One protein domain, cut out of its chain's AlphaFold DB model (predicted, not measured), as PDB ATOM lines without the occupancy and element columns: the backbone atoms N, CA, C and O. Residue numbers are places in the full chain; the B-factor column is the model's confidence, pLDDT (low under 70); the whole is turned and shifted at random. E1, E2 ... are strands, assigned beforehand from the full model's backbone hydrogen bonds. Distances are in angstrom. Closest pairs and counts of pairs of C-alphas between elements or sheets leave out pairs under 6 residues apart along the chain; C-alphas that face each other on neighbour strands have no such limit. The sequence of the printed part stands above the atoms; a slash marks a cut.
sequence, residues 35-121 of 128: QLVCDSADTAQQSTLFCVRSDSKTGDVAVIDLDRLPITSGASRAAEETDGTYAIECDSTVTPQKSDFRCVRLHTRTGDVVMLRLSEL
ATOM      1  N   GLN A  35     -32.130   4.285 -30.862       92.81
ATOM      2  CA  GLN A  35     -31.304   3.797 -31.960       92.81
ATOM      3  C   GLN A  35     -32.201   3.299 -33.089       92.81
ATOM      4  O   GLN A  35     -33.321   2.844 -32.845       92.81
ATOM      5  N   LEU A  36     -31.716   3.430 -34.321       91.75
ATOM      6  CA  LEU A  36     -32.377   2.944 -35.524       91.75
ATOM      7  C   LEU A  36     -31.470   1.891 -36.147       91.75
ATOM      8  O   LEU A  36     -30.276   2.124 -36.285       91.75
ATOM      9  N   VAL A  37     -32.042   0.752 -36.511       91.06
ATOM     10  CA  VAL A  37     -31.361  -0.280 -37.290       91.06
ATOM     11  C   VAL A  37     -32.258  -0.606 -38.468       91.06
ATOM     12  O   VAL A  37     -33.443  -0.877 -38.273       91.06
ATOM     13  N   CYS A  38     -31.704  -0.547 -39.673       90.12
ATOM     14  CA  CYS A  38     -32.415  -0.864 -40.901       90.12
ATOM     15  C   CYS A  38     -31.715  -2.011 -41.631       90.12
ATOM     16  O   CYS A  38     -30.491  -2.107 -41.600       90.12
ATOM     17  N   ASP A  39     -32.506  -2.859 -42.276       88.06
ATOM     18  CA  ASP A  39     -32.045  -3.950 -43.130       88.06
ATOM     19  C   ASP A  39     -32.931  -4.017 -44.378       88.06
ATOM     20  O   ASP A  39     -34.116  -3.665 -44.316       88.06
ATOM     21  N   SER A  40     -32.389  -4.464 -45.505       85.12
ATOM     22  CA  SER A  40     -33.141  -4.636 -46.748       85.12
ATOM     23  C   SER A  40     -33.257  -6.090 -47.153       85.12
ATOM     24  O   SER A  40     -32.374  -6.920 -46.952       85.12
ATOM     25  N   ALA A  41     -34.384  -6.396 -47.787       83.69
ATOM     26  CA  ALA A  41     -34.571  -7.632 -48.517       83.69
ATOM     27  C   ALA A  41     -34.875  -7.312 -49.979       83.69
ATOM     28  O   ALA A  41     -35.917  -6.733 -50.306       83.69
ATOM     29  N   ASP A  42     -33.972  -7.745 -50.853       80.81
ATOM     30  CA  ASP A  42     -34.094  -7.589 -52.294       80.81
ATOM     31  C   ASP A  42     -34.631  -8.870 -52.940       80.81
ATOM     32  O   ASP A  42     -34.162  -9.983 -52.697       80.81
ATOM     33  N   THR A  43     -35.607  -8.705 -53.826       75.00
ATOM     34  CA  THR A  43     -36.067  -9.734 -54.764       75.00
ATOM     35  C   THR A  43     -35.810  -9.265 -56.195       75.00
ATOM     36  O   THR A  43     -35.480  -8.106 -56.444       75.00
ATOM     37  N   ALA A  44     -36.002 -10.146 -57.180       72.25
ATOM     38  CA  ALA A  44     -35.810  -9.780 -58.585       72.25
ATOM     39  C   ALA A  44     -36.789  -8.692 -59.082       72.25
ATOM     40  O   ALA A  44     -36.533  -8.078 -60.117       72.25
ATOM     41  N   GLN A  45     -37.902  -8.457 -58.375       68.69
ATOM     42  CA  GLN A  45     -38.959  -7.524 -58.784       68.69
ATOM     43  C   GLN A  45     -39.158  -6.352 -57.818       68.69
ATOM     44  O   GLN A  45     -39.641  -5.301 -58.231       68.69
ATOM     45  N   GLN A  46     -38.838  -6.530 -56.539       69.31
ATOM     46  CA  GLN A  46     -39.098  -5.547 -55.491       69.31
ATOM     47  C   GLN A  46     -37.994  -5.562 -54.446       69.31
ATOM     48  O   GLN A  46     -37.418  -6.610 -54.163       69.31
ATOM     49  N   SER A  47     -37.776  -4.412 -53.825       72.12
ATOM     50  CA  SER A  47     -36.995  -4.317 -52.605       72.12
ATOM     51  C   SER A  47     -37.837  -3.763 -51.469       72.12
ATOM     52  O   SER A  47     -38.668  -2.875 -51.685       72.12
ATOM     53  N   THR A  48     -37.624  -4.306 -50.272       80.25
ATOM     54  CA  THR A  48     -38.274  -3.857 -49.044       80.25
ATOM     55  C   THR A  48     -37.225  -3.493 -48.007       80.25
ATOM     56  O   THR A  48     -36.336  -4.289 -47.719       80.25
ATOM     57  N   LEU A  49     -37.365  -2.302 -47.424       83.88
ATOM     58  CA  LEU A  49     -36.563  -1.843 -46.297       83.88
ATOM     59  C   LEU A  49     -37.342  -2.091 -45.001       83.88
ATOM     60  O   LEU A  49     -38.521  -1.751 -44.904       83.88
ATOM     61  N   PHE A  50     -36.677  -2.650 -44.000       89.19
ATOM     62  CA  PHE A  50     -37.227  -2.925 -42.683       89.19
ATOM     63  C   PHE A  50     -36.403  -2.184 -41.643       89.19
ATOM     64  O   PHE A  50     -35.225  -2.471 -41.462       89.19
ATOM     65  N   CYS A  51     -37.025  -1.242 -40.940       91.50
ATOM     66  CA  CYS A  51     -36.359  -0.495 -39.882       91.50
ATOM     67  C   CYS A  51     -36.998  -0.787 -38.528       91.50
ATOM     68  O   CYS A  51     -38.221  -0.869 -38.385       91.50
ATOM     69  N   VAL A  52     -36.153  -0.891 -37.513       94.31
ATOM     70  CA  VAL A  52     -36.539  -1.099 -36.125       94.31
ATOM     71  C   VAL A  52     -35.919   0.003 -35.280       94.31
ATOM     72  O   VAL A  52     -34.727   0.293 -35.385       94.31
ATOM     73  N   ARG A  53     -36.738   0.621 -34.429       94.75
ATOM     74  CA  ARG A  53     -36.290   1.591 -33.431       94.75
ATOM     75  C   ARG A  53     -36.256   0.930 -32.062       94.75
ATOM     76  O   ARG A  53     -37.264   0.370 -31.637       94.75
ATOM     77  N   SER A  54     -35.147   1.067 -31.351       95.50
ATOM     78  CA  SER A  54     -35.018   0.640 -29.956       95.50
ATOM     79  C   SER A  54     -34.899   1.840 -29.012       95.50
ATOM     80  O   SER A  54     -34.263   2.838 -29.353       95.50
ATOM     81  N   ASP A  55     -35.526   1.764 -27.836       94.06
ATOM     82  CA  ASP A  55     -35.325   2.695 -26.716       94.06
ATOM     83  C   ASP A  55     -34.403   2.039 -25.686       94.06
ATOM     84  O   ASP A  55     -34.795   1.122 -24.971       94.06
ATOM     85  N   SER A  56     -33.167   2.518 -25.581       91.62
ATOM     86  CA  SER A  56     -32.186   1.993 -24.624       91.62
ATOM     87  C   SER A  56     -32.562   2.230 -23.157       91.62
ATOM     88  O   SER A  56     -32.015   1.568 -22.277       91.62
ATOM     89  N   LYS A  57     -33.491   3.152 -22.869       91.19
ATOM     90  CA  LYS A  57     -33.947   3.433 -21.503       91.19
ATOM     91  C   LYS A  57     -35.005   2.436 -21.032       91.19
ATOM     92  O   LYS A  57     -34.988   2.065 -19.861       91.19
ATOM     93  N   THR A  58     -35.944   2.058 -21.899       93.44
ATOM     94  CA  THR A  58     -37.055   1.151 -21.547       93.44
ATOM     95  C   THR A  58     -36.836  -0.280 -22.030       93.44
ATOM     96  O   THR A  58     -37.419  -1.202 -21.469       93.44
ATOM     97  N   GLY A  59     -35.977  -0.479 -23.033       92.62
ATOM     98  CA  GLY A  59     -35.823  -1.743 -23.752       92.62
ATOM     99  C   GLY A  59     -36.889  -1.967 -24.828       92.62
ATOM    100  O   GLY A  59     -36.906  -3.033 -25.439       92.62
ATOM    101  N   ASP A  60     -37.768  -0.988 -25.070       94.38
ATOM    102  CA  ASP A  60     -38.843  -1.122 -26.051       94.38
ATOM    103  C   ASP A  60     -38.290  -1.162 -27.473       94.38
ATOM    104  O   ASP A  60     -37.391  -0.402 -27.842       94.38
ATOM    105  N   VAL A  61     -38.886  -2.023 -28.293       94.62
ATOM    106  CA  VAL A  61     -38.536  -2.202 -29.700       94.62
ATOM    107  C   VAL A  61     -39.787  -1.983 -30.543       94.62
ATOM    108  O   VAL A  61     -40.807  -2.638 -30.337       94.62
ATOM    109  N   ALA A  62     -39.715  -1.054 -31.493       94.25
ATOM    110  CA  ALA A  62     -40.816  -0.704 -32.380       94.25
ATOM    111  C   ALA A  62     -40.418  -0.919 -33.842       94.25
ATOM    112  O   ALA A  62     -39.425  -0.359 -34.311       94.25
ATOM    113  N   VAL A  63     -41.220  -1.703 -34.564       93.06
ATOM    114  CA  VAL A  63     -41.106  -1.830 -36.021       93.06
ATOM    115  C   VAL A  63     -41.636  -0.555 -36.659       93.06
ATOM    116  O   VAL A  63     -42.719  -0.079 -36.312       93.06
ATOM    117  N   ILE A  64     -40.862   0.004 -37.579       92.19
ATOM    118  CA  ILE A  64     -41.209   1.240 -38.262       92.19
ATOM    119  C   ILE A  64     -41.927   0.909 -39.568       92.19
ATOM    120  O   ILE A  64     -41.354   0.301 -40.468       92.19
ATOM    121  N   ASP A  65     -43.181   1.345 -39.670       88.75
ATOM    122  CA  ASP A  65     -43.938   1.313 -40.920       88.75
ATOM    123  C   ASP A  65     -43.507   2.494 -41.800       88.75
ATOM    124  O   ASP A  65     -43.922   3.636 -41.588       88.75
ATOM    125  N   LEU A  66     -42.629   2.208 -42.762       84.94
ATOM    126  CA  LEU A  66     -42.014   3.207 -43.633       84.94
ATOM    127  C   LEU A  66     -43.024   3.948 -44.514       84.94
ATOM    128  O   LEU A  66     -42.808   5.124 -44.805       84.94
ATOM    129  N   ASP A  67     -44.125   3.301 -44.901       84.50
ATOM    130  CA  ASP A  67     -45.138   3.892 -45.785       84.50
ATOM    131  C   ASP A  67     -46.015   4.918 -45.055       84.50
ATOM    132  O   ASP A  67     -46.667   5.760 -45.676       84.50
ATOM    133  N   ARG A  68     -46.016   4.868 -43.718       85.88
ATOM    134  CA  ARG A  68     -46.739   5.809 -42.851       85.88
ATOM    135  C   ARG A  68     -45.861   6.919 -42.299       85.88
ATOM    136  O   ARG A  68     -46.369   7.791 -41.588       85.88
ATOM    137  N   LEU A  69     -44.561   6.892 -42.578       85.62
ATOM    138  CA  LEU A  69     -43.664   7.922 -42.081       85.62
ATOM    139  C   LEU A  69     -43.923   9.259 -42.780       85.62
ATOM    140  O   LEU A  69     -44.112   9.305 -43.998       85.62
ATOM    141  N   PRO A  70     -43.859  10.378 -42.041       84.81
ATOM    142  CA  PRO A  70     -43.834  11.684 -42.669       84.81
ATOM    143  C   PRO A  70     -42.572  11.799 -43.533       84.81
ATOM    144  O   PRO A  70     -41.450  11.542 -43.083       84.81
ATOM    145  N   ILE A  71     -42.770  12.196 -44.788       83.62
ATOM    146  CA  ILE A  71     -41.687  12.451 -45.734       83.62
ATOM    147  C   ILE A  71     -41.296  13.920 -45.615       83.62
ATOM    148  O   ILE A  71     -42.143  14.801 -45.760       83.62
ATOM    149  N   THR A  72     -40.016  14.194 -45.373       74.56
ATOM    150  CA  THR A  72     -39.493  15.559 -45.290       74.56
ATOM    151  C   THR A  72     -38.496  15.849 -46.407       74.56
ATOM    152  O   THR A  72     -37.664  15.013 -46.766       74.56
ATOM    153  N   SER A  73     -38.626  17.053 -46.962       65.69
ATOM    154  CA  SER A  73     -37.753  17.660 -47.968       65.69
ATOM    155  C   SER A  73     -36.652  18.522 -47.363       65.69
ATOM    156  O   SER A  73     -35.726  18.937 -48.057       65.69
ATOM    157  N   GLY A  74     -36.768  18.823 -46.063       55.28
ATOM    158  CA  GLY A  74     -35.773  19.604 -45.351       55.28
ATOM    159  C   GLY A  74     -34.418  18.928 -45.479       55.28
ATOM    160  O   GLY A  74     -34.339  17.695 -45.497       55.28
ATOM    161  N   ALA A  75     -33.362  19.741 -45.565       52.50
ATOM    162  CA  ALA A  75     -31.995  19.253 -45.539       52.50
ATOM    163  C   ALA A  75     -31.860  18.138 -44.488       52.50
ATOM    164  O   ALA A  75     -32.510  18.138 -43.437       52.50
ATOM    165  N   SER A  76     -30.965  17.192 -44.743       53.34
ATOM    166  CA  SER A  76     -30.493  16.238 -43.734       53.34
ATOM    167  C   SER A  76     -30.219  16.900 -42.368       53.34
ATOM    168  O   SER A  76     -30.376  16.249 -41.337       53.34
ATOM    169  N   ARG A  77     -29.940  18.213 -42.353       48.75
ATOM    170  CA  ARG A  77     -30.038  19.120 -41.202       48.75
ATOM    171  C   ARG A  77     -31.492  19.377 -40.811       48.75
ATOM    172  O   ARG A  77     -32.196  20.181 -41.418       48.75
ATOM    173  N   ALA A  78     -31.924  18.645 -39.795       49.78
ATOM    174  CA  ALA A  78     -33.181  18.861 -39.108       49.78
ATOM    175  C   ALA A  78     -33.372  20.330 -38.710       49.78
ATOM    176  O   ALA A  78     -32.408  21.090 -38.616       49.78
ATOM    177  N   ALA A  79     -34.622  20.716 -38.482       50.84
ATOM    178  CA  ALA A  79     -34.957  22.011 -37.916       50.84
ATOM    179  C   ALA A  79     -34.080  22.288 -36.678       50.84
ATOM    180  O   ALA A  79     -34.209  21.595 -35.681       50.84
ATOM    181  N   GLU A  80     -33.159  23.249 -36.795       53.03
ATOM    182  CA  GLU A  80     -32.479  23.988 -35.715       53.03
ATOM    183  C   GLU A  80     -31.816  23.226 -34.549       53.03
ATOM    184  O   GLU A  80     -31.349  23.860 -33.602       53.03
ATOM    185  N   GLU A  81     -31.711  21.903 -34.578       60.19
ATOM    186  CA  GLU A  81     -31.139  21.155 -33.461       60.19
ATOM    187  C   GLU A  81     -29.644  20.853 -33.618       60.19
ATOM    188  O   GLU A  81     -29.114  20.682 -34.716       60.19
ATOM    189  N   THR A  82     -28.959  20.803 -32.473       60.00
ATOM    190  CA  THR A  82     -27.505  20.641 -32.358       60.00
ATOM    191  C   THR A  82     -27.018  19.345 -33.006       60.00
ATOM    192  O   THR A  82     -27.653  18.298 -32.861       60.00
ATOM    193  N   ASP A  83     -25.855  19.399 -33.660       61.03
ATOM    194  CA  ASP A  83     -25.167  18.225 -34.208       61.03
ATOM    195  C   ASP A  83     -25.099  17.070 -33.182       61.03
ATOM    196  O   ASP A  83     -24.852  17.281 -31.993       61.03
ATOM    197  N   GLY A  84     -25.339  15.833 -33.637       67.62
ATOM    198  CA  GLY A  84     -25.332  14.619 -32.800       67.62
ATOM    199  C   GLY A  84     -26.696  14.177 -32.243       67.62
ATOM    200  O   GLY A  84     -26.797  13.124 -31.615       67.62
ATOM    201  N   THR A  85     -27.766  14.937 -32.494       80.12
ATOM    202  CA  THR A  85     -29.150  14.603 -32.089       80.12
ATOM    203  C   THR A  85     -29.908  13.730 -33.090       80.12
ATOM    204  O   THR A  85     -31.005  13.254 -32.782       80.12
ATOM    205  N   TYR A  86     -29.328  13.492 -34.268       83.75
ATOM    206  CA  TYR A  86     -29.926  12.689 -35.328       83.75
ATOM    207  C   TYR A  86     -29.007  11.551 -35.746       83.75
ATOM    208  O   TYR A  86     -27.799  11.734 -35.879       83.75
ATOM    209  N   ALA A  87     -29.614  10.399 -36.001       85.62
ATOM    210  CA  ALA A  87     -29.015   9.297 -36.734       85.62
ATOM    211  C   ALA A  87     -29.705   9.205 -38.099       85.62
ATOM    212  O   ALA A  87     -30.918   9.408 -38.197       85.62
ATOM    213  N   ILE A  88     -28.938   8.942 -39.153       86.38
ATOM    214  CA  ILE A  88     -29.465   8.741 -40.503       86.38
ATOM    215  C   ILE A  88     -29.003   7.368 -40.956       86.38
ATOM    216  O   ILE A  88     -27.804   7.117 -41.001       86.38
ATOM    217  N   GLU A  89     -29.963   6.527 -41.317       87.44
ATOM    218  CA  GLU A  89     -29.721   5.243 -41.957       87.44
ATOM    219  C   GLU A  89     -30.173   5.353 -43.406       87.44
ATOM    220  O   GLU A  89     -31.311   5.737 -43.690       87.44
ATOM    221  N   CYS A  90     -29.259   5.075 -44.324       85.62
ATOM    222  CA  CYS A  90     -29.514   5.119 -45.752       85.62
ATOM    223  C   CYS A  90     -29.285   3.742 -46.331       85.62
ATOM    224  O   CYS A  90     -28.259   3.124 -46.059       85.62
ATOM    225  N   ASP A  91     -30.203   3.321 -47.184       83.25
ATOM    226  CA  ASP A  91     -30.075   2.075 -47.900       83.25
ATOM    227  C   ASP A  91     -30.399   2.257 -49.379       83.25
ATOM    228  O   ASP A  91     -31.265   3.045 -49.778       83.25
ATOM    229  N   SER A  92     -29.647   1.536 -50.199       78.00
ATOM    230  CA  SER A  92     -29.797   1.497 -51.641       78.00
ATOM    231  C   SER A  92     -30.147   0.088 -52.044       78.00
ATOM    232  O   SER A  92     -29.404  -0.849 -51.777       78.00
ATOM    233  N   THR A  93     -31.243  -0.036 -52.761       73.50
ATOM    234  CA  THR A  93     -31.777  -1.320 -53.165       73.50
ATOM    235  C   THR A  93     -31.743  -1.394 -54.675       73.50
ATOM    236  O   THR A  93     -32.154  -0.457 -55.368       73.50
ATOM    237  N   VAL A  94     -31.164  -2.468 -55.206       74.38
ATOM    238  CA  VAL A  94     -30.886  -2.589 -56.639       74.38
ATOM    239  C   VAL A  94     -31.485  -3.884 -57.149       74.38
ATOM    240  O   VAL A  94     -30.987  -4.974 -56.895       74.38
ATOM    241  N   THR A  95     -32.551  -3.750 -57.928       76.38
ATOM    242  CA  THR A  95     -33.152  -4.854 -58.678       76.38
ATOM    243  C   THR A  95     -32.766  -4.738 -60.157       76.38
ATOM    244  O   THR A  95     -32.439  -3.642 -60.622       76.38
ATOM    245  N   PRO A  96     -32.869  -5.818 -60.954       76.50
ATOM    246  CA  PRO A  96     -32.653  -5.743 -62.401       76.50
ATOM    247  C   PRO A  96     -33.566  -4.741 -63.127       76.50
ATOM    248  O   PRO A  96     -33.246  -4.319 -64.235       76.50
ATOM    249  N   GLN A  97     -34.713  -4.385 -62.534       75.69
ATOM    250  CA  GLN A  97     -35.705  -3.491 -63.141       75.69
ATOM    251  C   GLN A  97     -35.653  -2.056 -62.601       75.69
ATOM    252  O   GLN A  97     -36.060  -1.127 -63.296       75.69
ATOM    253  N   LYS A  98     -35.187  -1.863 -61.362       75.75
ATOM    254  CA  LYS A  98     -35.200  -0.574 -60.661       75.75
ATOM    255  C   LYS A  98     -34.125  -0.526 -59.576       75.75
ATOM    256  O   LYS A  98     -34.000  -1.470 -58.798       75.75
ATOM    257  N   SER A  99     -33.467   0.622 -59.453       74.38
ATOM    258  CA  SER A  99     -32.731   1.002 -58.246       74.38
ATOM    259  C   SER A  99     -33.549   2.014 -57.443       74.38
ATOM    260  O   SER A  99     -34.091   2.962 -58.016       74.38
ATOM    261  N   ASP A 100     -33.664   1.814 -56.136       75.62
ATOM    262  CA  ASP A 100     -34.348   2.722 -55.213       75.62
ATOM    263  C   ASP A 100     -33.391   3.087 -54.071       75.62
ATOM    264  O   ASP A 100     -32.675   2.230 -53.557       75.62
ATOM    265  N   PHE A 101     -33.351   4.362 -53.688       78.75
ATOM    266  CA  PHE A 101     -32.516   4.850 -52.589       78.75
ATOM    267  C   PHE A 101     -33.431   5.466 -51.543       78.75
ATOM    268  O   PHE A 101     -34.299   6.276 -51.877       78.75
ATOM    269  N   ARG A 102     -33.262   5.071 -50.282       82.50
ATOM    270  CA  ARG A 102     -34.105   5.516 -49.173       82.50
ATOM    271  C   ARG A 102     -33.225   5.875 -47.994       82.50
ATOM    272  O   ARG A 102     -32.368   5.096 -47.605       82.50
ATOM    273  N   CYS A 103     -33.472   7.036 -47.402       85.62
ATOM    274  CA  CYS A 103     -32.846   7.410 -46.142       85.62
ATOM    275  C   CYS A 103     -33.918   7.686 -45.100       85.62
ATOM    276  O   CYS A 103     -34.887   8.406 -45.353       85.62
ATOM    277  N   VAL A 104     -33.722   7.131 -43.915       88.75
ATOM    278  CA  VAL A 104     -34.568   7.323 -42.748       88.75
ATOM    279  C   VAL A 104     -33.752   8.076 -41.710       88.75
ATOM    280  O   VAL A 104     -32.596   7.751 -41.449       88.75
ATOM    281  N   ARG A 105     -34.345   9.109 -41.120       88.25
ATOM    282  CA  ARG A 105     -33.719   9.895 -40.059       88.25
ATOM    283  C   ARG A 105     -34.450   9.655 -38.749       88.25
ATOM    284  O   ARG A 105     -35.661   9.848 -38.681       88.25
ATOM    285  N   LEU A 106     -33.695   9.299 -37.717       89.94
ATOM    286  CA  LEU A 106     -34.144   9.181 -36.336       89.94
ATOM    287  C   LEU A 106     -33.636  10.373 -35.527       89.94
ATOM    288  O   LEU A 106     -32.444  10.673 -35.540       89.94
ATOM    289  N   HIS A 107     -34.512  10.986 -34.743       89.00
ATOM    290  CA  HIS A 107     -34.118  11.879 -33.667       89.00
ATOM    291  C   HIS A 107     -33.795  11.067 -32.404       89.00
ATOM    292  O   HIS A 107     -34.669  10.471 -31.772       89.00
ATOM    293  N   THR A 108     -32.524  11.046 -32.004       89.19
ATOM    294  CA  THR A 108     -31.997  10.169 -30.948       89.19
ATOM    295  C   THR A 108     -32.483  10.523 -29.539       89.19
ATOM    296  O   THR A 108     -32.292   9.729 -28.614       89.19
ATOM    297  N   ARG A 109     -33.141  11.683 -29.357       86.88
ATOM    298  CA  ARG A 109     -33.703  12.141 -28.072       86.88
ATOM    299  C   ARG A 109     -35.214  11.973 -27.954       86.88
ATOM    300  O   ARG A 109     -35.662  11.574 -26.879       86.88
ATOM    301  N   THR A 110     -35.984  12.289 -29.000       87.88
ATOM    302  CA  THR A 110     -37.457  12.161 -28.988       87.88
ATOM    303  C   THR A 110     -37.920  10.792 -29.467       87.88
ATOM    304  O   THR A 110     -38.929  10.286 -28.984       87.88
ATOM    305  N   GLY A 111     -37.142  10.158 -30.346       87.81
ATOM    306  CA  GLY A 111     -37.502   8.912 -31.007       87.81
ATOM    307  C   GLY A 111     -38.250   9.129 -32.320       87.81
ATOM    308  O   GLY A 111     -38.682   8.144 -32.919       87.81
ATOM    309  N   ASP A 112     -38.421  10.376 -32.766       88.88
ATOM    310  CA  ASP A 112     -39.147  10.689 -33.996       88.88
ATOM    311  C   ASP A 112     -38.400  10.170 -35.218       88.88
ATOM    312  O   ASP A 112     -37.187  10.351 -35.348       88.88
ATOM    313  N   VAL A 113     -39.141   9.530 -36.118       89.06
ATOM    314  CA  VAL A 113     -38.601   8.941 -37.341       89.06
ATOM    315  C   VAL A 113     -39.275   9.588 -38.538       89.06
ATOM    316  O   VAL A 113     -40.498   9.718 -38.577       89.06
ATOM    317  N   VAL A 114     -38.473   9.999 -39.514       88.69
ATOM    318  CA  VAL A 114     -38.949  10.610 -40.757       88.69
ATOM    319  C   VAL A 114     -38.235   9.987 -41.948       88.69
ATOM    320  O   VAL A 114     -37.066   9.606 -41.849       88.69
ATOM    321  N   MET A 115     -38.915   9.910 -43.088       87.88
ATOM    322  CA  MET A 115     -38.279   9.517 -44.344       87.88
ATOM    323  C   MET A 115     -37.749  10.763 -45.059       87.88
ATOM    324  O   MET A 115     -38.443  11.775 -45.166       87.88
ATOM    325  N   LEU A 116     -36.514  10.705 -45.549       83.38
ATOM    326  CA  LEU A 116     -35.897  11.796 -46.296       83.38
ATOM    327  C   LEU A 116     -36.215  11.654 -47.782       83.38
ATOM    328  O   LEU A 116     -35.964  10.613 -48.394       83.38
ATOM    329  N   ARG A 117     -36.719  12.731 -48.388       75.81
ATOM    330  CA  ARG A 117     -36.907  12.792 -49.836       75.81
ATOM    331  C   ARG A 117     -35.607  13.199 -50.519       75.81
ATOM    332  O   ARG A 117     -35.280  14.374 -50.644       75.81
ATOM    333  N   LEU A 118     -34.889  12.197 -51.003       71.25
ATOM    334  CA  LEU A 118     -33.554  12.347 -51.583       71.25
ATOM    335  C   LEU A 118     -33.520  13.215 -52.846       71.25
ATOM    336  O   LEU A 118     -32.548  13.932 -53.056       71.25
ATOM    337  N   SER A 119     -34.591  13.215 -53.646       65.31
ATOM    338  CA  SER A 119     -34.715  14.066 -54.840       65.31
ATOM    339  C   SER A 119     -34.763  15.565 -54.531       65.31
ATOM    340  O   SER A 119     -34.610  16.378 -55.436       65.31
ATOM    341  N   GLU A 120     -35.012  15.931 -53.273       56.91
ATOM    342  CA  GLU A 120     -35.134  17.317 -52.816       56.91
ATOM    343  C   GLU A 120     -33.973  17.729 -51.895       56.91
ATOM    344  O   GLU A 120     -33.915  18.872 -51.444       56.91
ATOM    345  N   LEU A 121     -33.010  16.830 -51.648       57.59
ATOM    346  CA  LEU A 121     -31.800  17.174 -50.910       57.59
ATOM    347  C   LEU A 121     -30.847  17.989 -51.800       57.59
ATOM    348  O   LEU A 121     -30.685  17.674 -52.983       57.59
TER     349      LEU A 121
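Overview. This is residues 35 to 121 of the 128 residues of an uncharacterized protein of Deltaproteobacteria bacterium (UniProt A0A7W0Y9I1). Two three-stranded sheets lie face to face as a sandwich, E4, E5 and E6 in one and E1, E2 and E3 in the other, their strands running nearly in line; each is a long two-stranded hairpin with a short third strand beside it. A long link, residues 65 to 85, passes from one sheet to the other, and its residues 71 to 72 pair beside E6. The printed part has 87 residues with six named strands, E1 to E6 along the chain, and no named helix; both sheets are antiparallel, and each follows chain order. The class is all strand, though under half of the residues are in named elements. The whole is compact, with a radius of gyration of the C-alphas of 13.7 A and spans of 40 by 31 by 20 A.

Along the chain. E4, residues 86 to 94, begins at C-alpha 86 (-29.926, 12.689, -35.328) and is 26.2 A long. E5, residues 99 to 107, is 26.9 A long. E6, residues 113 to 116, ends at C-alpha 116 (-35.897, 11.796, -46.296). In the other sheet, E1, residues 35 to 42, begins at C-alpha 35 (-31.304, 3.797, -31.960) and is 23.5 A long; E2, residues 47 to 55, is 26.9 A long, and E3 is residues 61 to 64.

Arrangement. E4 and E5 form a hairpin, antiparallel at 166 degrees between directions, with N 91 and O 102 2.8 A apart. E5, the inner strand, also forms a hairpin with E6 at 143 degrees, where N 116 and O 103 are 2.8 A apart. Residues 71 to 72 pair in parallel with residues 115 to 116 of E6. In the other sheet E1 and E2 form a hairpin at 163 degrees, with N 50 and O 39 2.8 A apart, and E2 and E3 one at 147 degrees, with N 62 and O 53 2.8 A apart. Each sheet is a meander, each strand the antiparallel neighbour of the one before. In the sandwich, the parts of the two sheets that face each other are 9.6 A centre to centre, with their best planes 24 degrees apart. E1 and E4 have 11 pairs of C-alphas within 8 A; the closest, of Asp 42 and Thr 93, are 6.7 A apart. E3 and E6 are only just apart, at 8.2 A.

Size, cuts and confidence. The C-alphas farthest apart, of Lys 57 and Gln 97, are 42.2 A from each other. The printed part has no cut. The link E3 to E4 is long, with 21 residues; the other links are tight. The mean pLDDT of the printed part is 80.0, and residues 45 to 46, 73 to 84 and 119 to 121 are under 70.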